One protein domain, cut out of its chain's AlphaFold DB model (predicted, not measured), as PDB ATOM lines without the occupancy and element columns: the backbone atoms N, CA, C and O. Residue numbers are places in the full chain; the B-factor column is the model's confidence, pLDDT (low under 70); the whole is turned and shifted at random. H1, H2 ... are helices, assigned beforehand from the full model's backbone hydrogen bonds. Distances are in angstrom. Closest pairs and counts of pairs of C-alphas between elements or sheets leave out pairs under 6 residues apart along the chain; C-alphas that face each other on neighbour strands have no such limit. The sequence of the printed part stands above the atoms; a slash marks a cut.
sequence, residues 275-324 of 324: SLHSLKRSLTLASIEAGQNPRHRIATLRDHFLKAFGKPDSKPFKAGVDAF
ATOM      1  N   SER A 275      29.514  -9.223   1.612       82.75
ATOM      2  CA  SER A 275      30.700  -8.558   2.149       82.75
ATOM      3  C   SER A 275      30.524  -8.198   3.625       82.75
ATOM      4  O   SER A 275      29.432  -7.876   4.101       82.75
ATOM      5  N   LEU A 276      31.639  -8.187   4.357       84.38
ATOM      6  CA  LEU A 276      31.651  -7.827   5.773       84.38
ATOM      7  C   LEU A 276      31.103  -6.415   6.030       84.38
ATOM      8  O   LEU A 276      30.435  -6.172   7.035       84.38
ATOM      9  N   HIS A 277      31.381  -5.480   5.121       80.38
ATOM     10  CA  HIS A 277      30.873  -4.117   5.215       80.38
ATOM     11  C   HIS A 277      29.344  -4.091   5.116       80.38
ATOM     12  O   HIS A 277      28.679  -3.550   6.001       80.38
ATOM     13  N   SER A 278      28.794  -4.726   4.076       78.00
ATOM     14  CA  SER A 278      27.349  -4.829   3.864       78.00
ATOM     15  C   SER A 278      26.660  -5.497   5.055       78.00
ATOM     16  O   SER A 278      25.622  -5.016   5.508       78.00
ATOM     17  N   LEU A 279      27.284  -6.532   5.627       81.19
ATOM     18  CA  LEU A 279      26.785  -7.248   6.798       81.19
ATOM     19  C   LEU A 279      26.722  -6.378   8.061       81.19
ATOM     20  O   LEU A 279      25.699  -6.327   8.741       81.19
ATOM     21  N   LYS A 280      27.812  -5.670   8.380       82.50
ATOM     22  CA  LYS A 280      27.856  -4.769   9.542       82.50
ATOM     23  C   LYS A 280      26.845  -3.637   9.391       82.50
ATOM     24  O   LYS A 280      26.171  -3.285  10.358       82.50
ATOM     25  N   ARG A 281      26.715  -3.082   8.183       77.69
ATOM     26  CA  ARG A 281      25.776  -1.998   7.887       77.69
ATOM     27  C   ARG A 281      24.326  -2.433   8.046       77.69
ATOM     28  O   ARG A 281      23.596  -1.783   8.791       77.69
ATOM     29  N   SER A 282      23.927  -3.532   7.410       76.81
ATOM     30  CA  SER A 282      22.553  -4.037   7.497       76.81
ATOM     31  C   SER A 282      22.171  -4.402   8.932       76.81
ATOM     32  O   SER A 282      21.096  -4.031   9.396       76.81
ATOM     33  N   LEU A 283      23.077  -5.045   9.678       80.69
ATOM     34  CA  LEU A 283      22.832  -5.409  11.072       80.69
ATOM     35  C   LEU A 283      22.736  -4.180  11.987       80.69
ATOM     36  O   LEU A 283      21.893  -4.145  12.881       80.69
ATOM     37  N   THR A 284      23.559  -3.156  11.744       79.81
ATOM     38  CA  THR A 284      23.507  -1.895  12.499       79.81
ATOM     39  C   THR A 284      22.184  -1.174  12.255       79.81
ATOM     40  O   THR A 284      21.522  -0.806  13.221       79.81
ATOM     41  N   LEU A 285      21.757  -1.032  10.995       78.75
ATOM     42  CA  LEU A 285      20.482  -0.390  10.651       78.75
ATOM     43  C   LEU A 285      19.293  -1.138  11.266       78.75
ATOM     44  O   LEU A 285      18.502  -0.527  11.980       78.75
ATOM     45  N   ALA A 286      19.251  -2.466  11.128       77.69
ATOM     46  CA  ALA A 286      18.203  -3.287  11.736       77.69
ATOM     47  C   ALA A 286      18.161  -3.154  13.273       77.69
ATOM     48  O   ALA A 286      17.090  -3.156  13.873       77.69
ATOM     49  N   SER A 287      19.320  -3.015  13.932       76.62
ATOM     50  CA  SER A 287      19.382  -2.824  15.390       76.62
ATOM     51  C   SER A 287      18.860  -1.457  15.850       76.62
ATOM     52  O   SER A 287      18.319  -1.345  16.952       76.62
ATOM     53  N   ILE A 288      19.023  -0.427  15.012       77.44
ATOM     54  CA  ILE A 288      18.530   0.931  15.265       77.44
ATOM     55  C   ILE A 288      17.014   0.966  15.067       77.44
ATOM     56  O   ILE A 288      16.308   1.456  15.942       77.44
ATOM     57  N   GLU A 289      16.514   0.386  13.973       76.94
ATOM     58  CA  GLU A 289      15.077   0.274  13.686       76.94
ATOM     59  C   GLU A 289      14.331  -0.512  14.772       76.94
ATOM     60  O   GLU A 289      13.247  -0.115  15.193       76.94
ATOM     61  N   ALA A 290      14.937  -1.580  15.299       77.62
ATOM     62  CA  ALA A 290      14.373  -2.362  16.399       77.62
ATOM     63  C   ALA A 290      14.433  -1.652  17.770       77.62
ATOM     64  O   ALA A 290      14.010  -2.229  18.773       77.62
ATOM     65  N   GLY A 291      15.014  -0.449  17.859       74.44
ATOM     66  CA  GLY A 291      15.172   0.303  19.110       74.44
ATOM     67  C   GLY A 291      16.132  -0.335  20.125       74.44
ATOM     68  O   GLY A 291      16.266   0.154  21.245       74.44
ATOM     69  N   GLN A 292      16.829  -1.412  19.751       69.00
ATOM     70  CA  GLN A 292      17.743  -2.157  20.626       69.00
ATOM     71  C   GLN A 292      19.119  -1.486  20.755       69.00
ATOM     72  O   GLN A 292      19.943  -1.909  21.566       69.00
ATOM     73  N   ASN A 293      19.380  -0.436  19.969       65.69
ATOM     74  CA  ASN A 293      20.675   0.230  19.904       65.69
ATOM     75  C   ASN A 293      20.586   1.756  20.104       65.69
ATOM     76  O   ASN A 293      20.851   2.527  19.179       65.69
ATOM     77  N   PRO A 294      20.272   2.222  21.328       59.44
ATOM     78  CA  PRO A 294      20.156   3.651  21.635       59.44
ATOM     79  C   PRO A 294      21.500   4.399  21.598       59.44
ATOM     80  O   PRO A 294      21.528   5.623  21.656       59.44
ATOM     81  N   ARG A 295      22.629   3.676  21.520       61.94
ATOM     82  CA  ARG A 295      23.990   4.244  21.514       61.94
ATOM     83  C   ARG A 295      24.613   4.324  20.120       61.94
ATOM     84  O   ARG A 295      25.784   4.674  20.025       61.94
ATOM     85  N   HIS A 296      23.873   3.974  19.062       68.81
ATOM     86  CA  HIS A 296      24.394   3.902  17.690       68.81
ATOM     87  C   HIS A 296      25.673   3.050  17.564       68.81
ATOM     88  O   HIS A 296      26.575   3.357  16.788       68.81
ATOM     89  N   ARG A 297      25.771   1.962  18.340       81.75
ATOM     90  CA  ARG A 297      26.922   1.055  18.293       81.75
ATOM     91  C   ARG A 297      26.957   0.340  16.943       81.75
ATOM     92  O   ARG A 297      25.959  -0.243  16.533       81.75
ATOM     93  N   ILE A 298      28.107   0.318  16.282       81.25
ATOM     94  CA  ILE A 298      28.272  -0.465  15.054       81.25
ATOM     95  C   ILE A 298      28.217  -1.956  15.403       81.25
ATOM     96  O   ILE A 298      28.888  -2.412  16.332       81.25
ATOM     97  N   ALA A 299      27.418  -2.714  14.657       83.81
ATOM     98  CA  ALA A 299      27.284  -4.146  14.856       83.81
ATOM     99  C   ALA A 299      28.595  -4.887  14.546       83.81
ATOM    100  O   ALA A 299      29.302  -4.588  13.579       83.81
ATOM    101  N   THR A 300      28.919  -5.878  15.372       89.19
ATOM    102  CA  THR A 300      30.144  -6.674  15.247       89.19
ATOM    103  C   THR A 300      29.902  -7.989  14.503       89.19
ATOM    104  O   THR A 300      28.769  -8.446  14.345       89.19
ATOM    105  N   LEU A 301      30.989  -8.645  14.074       88.50
ATOM    106  CA  LEU A 301      30.917 -10.011  13.538       88.50
ATOM    107  C   LEU A 301      30.349 -10.997  14.553       88.50
ATOM    108  O   LEU A 301      29.549 -11.856  14.196       88.50
ATOM    109  N   ARG A 302      30.711 -10.839  15.827       89.88
ATOM    110  CA  ARG A 302      30.166 -11.660  16.905       89.88
ATOM    111  C   ARG A 302      28.651 -11.501  17.019       89.88
ATOM    112  O   ARG A 302      27.961 -12.504  17.162       89.88
ATOM    113  N   ASP A 303      28.135 -10.276  16.904       87.25
ATOM    114  CA  ASP A 303      26.687 -10.019  16.925       87.25
ATOM    115  C   ASP A 303      25.985 -10.720  15.752       87.25
ATOM    116  O   ASP A 303      24.925 -11.321  15.932       87.25
ATOM    117  N   HIS A 304      26.606 -10.726  14.565       86.00
ATOM    118  CA  HIS A 304      26.106 -11.501  13.430       86.00
ATOM    119  C   HIS A 304      26.094 -13.006  13.722       86.00
ATOM    120  O   HIS A 304      25.076 -13.650  13.496       86.00
ATOM    121  N   PHE A 305      27.183 -13.567  14.253       87.88
ATOM    122  CA  PHE A 305      27.250 -14.995  14.571       87.88
ATOM    123  C   PHE A 305      26.199 -15.400  15.608       87.88
ATOM    124  O   PHE A 305      25.551 -16.432  15.452       87.88
ATOM    125  N   LEU A 306      25.975 -14.567  16.628       87.06
ATOM    126  CA  LEU A 306      24.936 -14.800  17.631       87.06
ATOM    127  C   LEU A 306      23.529 -14.764  17.024       87.06
ATOM    128  O   LEU A 306      22.681 -15.576  17.389       87.06
ATOM    129  N   LYS A 307      23.283 -13.842  16.087       84.44
ATOM    130  CA  LYS A 307      21.992 -13.719  15.400       84.44
ATOM    131  C   LYS A 307      21.754 -14.856  14.399       84.44
ATOM    132  O   LYS A 307      20.649 -15.379  14.342       84.44
ATOM    133  N   ALA A 308      22.770 -15.230  13.623       84.69
ATOM    134  CA  ALA A 308      22.662 -16.217  12.550       84.69
ATOM    135  C   ALA A 308      22.727 -17.667  13.055       84.69
ATOM    136  O   ALA A 308      21.983 -18.522  12.581       84.69
ATOM    137  N   PHE A 309      23.602 -17.949  14.027       85.88
ATOM    138  CA  PHE A 309      23.891 -19.307  14.504       85.88
ATOM    139  C   PHE A 309      23.461 -19.554  15.963       85.88
ATOM    140  O   PHE A 309      23.565 -20.673  16.474       85.88
ATOM    141  N   GLY A 310      22.939 -18.536  16.648       89.62
ATOM    142  CA  GLY A 310      22.431 -18.644  18.013       89.62
ATOM    143  C   GLY A 310      23.515 -18.531  19.087       89.62
ATOM    144  O   GLY A 310      24.559 -17.915  18.902       89.62
ATOM    145  N   LYS A 311      23.247 -19.100  20.268       92.81
ATOM    146  CA  LYS A 311      24.134 -18.976  21.439       92.81
ATOM    147  C   LYS A 311      25.494 -19.662  21.211       92.81
ATOM    148  O   LYS A 311      25.519 -20.677  20.522       92.81
ATOM    149  N   PRO A 312      26.581 -19.216  21.874       93.56
ATOM    150  CA  PRO A 312      27.926 -19.775  21.686       93.56
ATOM    151  C   PRO A 312      28.052 -21.285  21.921       93.56
ATOM    152  O   PRO A 312      28.859 -21.960  21.287       93.56
ATOM    153  N   ASP A 313      27.229 -21.829  22.816       93.06
ATOM    154  CA  ASP A 313      27.238 -23.257  23.135       93.06
ATOM    155  C   ASP A 313      26.528 -24.121  22.087       93.06
ATOM    156  O   ASP A 313      26.640 -25.350  22.119       93.06
ATOM    157  N   SER A 314      25.796 -23.499  21.159       94.56
ATOM    158  CA  SER A 314      25.042 -24.205  20.134       94.56
ATOM    159  C   SER A 314      25.992 -24.904  19.153       94.56
ATOM    160  O   SER A 314      27.047 -24.389  18.778       94.56
ATOM    161  N   LYS A 315      25.598 -26.100  18.700       94.88
ATOM    162  CA  LYS A 315      26.286 -26.809  17.610       94.88
ATOM    163  C   LYS A 315      26.488 -25.930  16.361       94.88
ATOM    164  O   LYS A 315      27.612 -25.910  15.869       94.88
ATOM    165  N   PRO A 316      25.471 -25.195  15.853       91.81
ATOM    166  CA  PRO A 316      25.662 -24.351  14.673       91.81
ATOM    167  C   PRO A 316      26.633 -23.190  14.908       91.81
ATOM    168  O   PRO A 316      27.389 -22.869  14.000       91.81
ATOM    169  N   PHE A 317      26.672 -22.593  16.104       92.44
ATOM    170  CA  PHE A 317      27.629 -21.525  16.398       92.44
ATOM    171  C   PHE A 317      29.061 -22.054  16.394       92.44
ATOM    172  O   PHE A 317      29.926 -21.471  15.748       92.44
ATOM    173  N   LYS A 318      29.305 -23.189  17.060       94.88
ATOM    174  CA  LYS A 318      30.629 -23.829  17.080       94.88
ATOM    175  C   LYS A 318      31.093 -24.218  15.678       94.88
ATOM    176  O   LYS A 318      32.226 -23.927  15.333       94.88
ATOM    177  N   ALA A 319      30.208 -24.798  14.868       93.25
ATOM    178  CA  ALA A 319      30.513 -25.133  13.476       93.25
ATOM    179  C   ALA A 319      30.790 -23.887  12.617       93.25
ATOM    180  O   ALA A 319      31.669 -23.910  11.765       93.25
ATOM    181  N   GLY A 320      30.061 -22.790  12.846       91.31
ATOM    182  CA  GLY A 320      30.317 -21.524  12.165       91.31
ATOM    183  C   GLY A 320      31.674 -20.923  12.529       91.31
ATOM    184  O   GLY A 320      32.340 -20.383  11.655       91.31
ATOM    185  N   VAL A 321      32.080 -21.011  13.802       93.06
ATOM    186  CA  VAL A 321      33.395 -20.541  14.274       93.06
ATOM    187  C   VAL A 321      34.525 -21.417  13.745       93.06
ATOM    188  O   VAL A 321      35.543 -20.880  13.348       93.06
ATOM    189  N   ASP A 322      34.342 -22.735  13.708       92.81
ATOM    190  CA  ASP A 322      35.323 -23.675  13.143       92.81
ATOM    191  C   ASP A 322      35.580 -23.416  11.647       92.81
ATOM    192  O   ASP A 322      36.690 -23.580  11.154       92.81
ATOM    193  N   ALA A 323      34.556 -22.951  10.926       90.81
ATOM    194  CA  ALA A 323      34.656 -22.590   9.516       90.81
ATOM    195  C   ALA A 323      35.196 -21.167   9.245       90.81
ATOM    196  O   ALA A 323      35.401 -20.838   8.074       90.81
ATOM    197  N   PHE A 324      35.352 -20.317  10.269       90.69
ATOM    198  CA  PHE A 324      35.794 -18.919  10.146       90.69
ATOM    199  C   PHE A 324      37.283 -18.768  10.457       90.69
ATOM    200  O   PHE A 324      37.980 -18.169   9.607       90.69
TER     201      PHE A 324
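This is residues 275 to 324 of the 324 residues of the protein "PI3K/PI4K domain-containing protein" of Fusarium sp. AF-4 (UniProt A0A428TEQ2). The longest helix, H1, stands at one end of a short row of three helices, with H2 in the middle and H3 at the other end. H2 and H3 form a small helical hairpin, while H1 is set nearly square to H2 and a long link folds back from its end to H2. The printed part has 50 residues with three named helices, in the order H1, H2, H3, and no named strand; the class is all helix. The whole is only just loose, close to compact, with a radius of gyration of the C-alphas of 11.7 A and spans of 31 by 22 by 12 A.

H1 covers residues 276 to 289 and is 20.1 A long from C-alpha 276 at (31.651, -7.827, 5.773) to C-alpha 289 at (15.077, 0.274, 13.686). H2 covers residues 301 to 309, 11.7 A from first to last C-alpha. H3 covers residues 315 to 322, 10.6 A long, and ends with C-alpha 322 at (35.323, -23.675, 13.143).

H1 touches H2 with residues 279 to 283 alone, and their closest C-alphas, those of Lys 280 and Leu 301, are 7.3 A apart. The lines of H1 and H2 are about perpendicular, at 76 degrees. H2 and H3 touch, their closest C-alphas being those of Phe 309 and Phe 317, 4.7 A apart. This hairpin runs opposite ways at a steep tilt of 36 degrees, only just past shallow. H1 and H3 are apart. In H1, H2 and H3 every O i to N i+4 pair is within hydrogen-bond range.

The two C-alphas farthest apart, those of Pro 294 and Asp 322, are 32.4 A apart. The printed part has no cut and ends at residue 324, the chain's last. The link from H1 to H2, 11 residues, is long; that from H2 to H3, 5 residues, is tight. The mean pLDDT of the printed part is 83.5, and residues 292 to 296 are under 70.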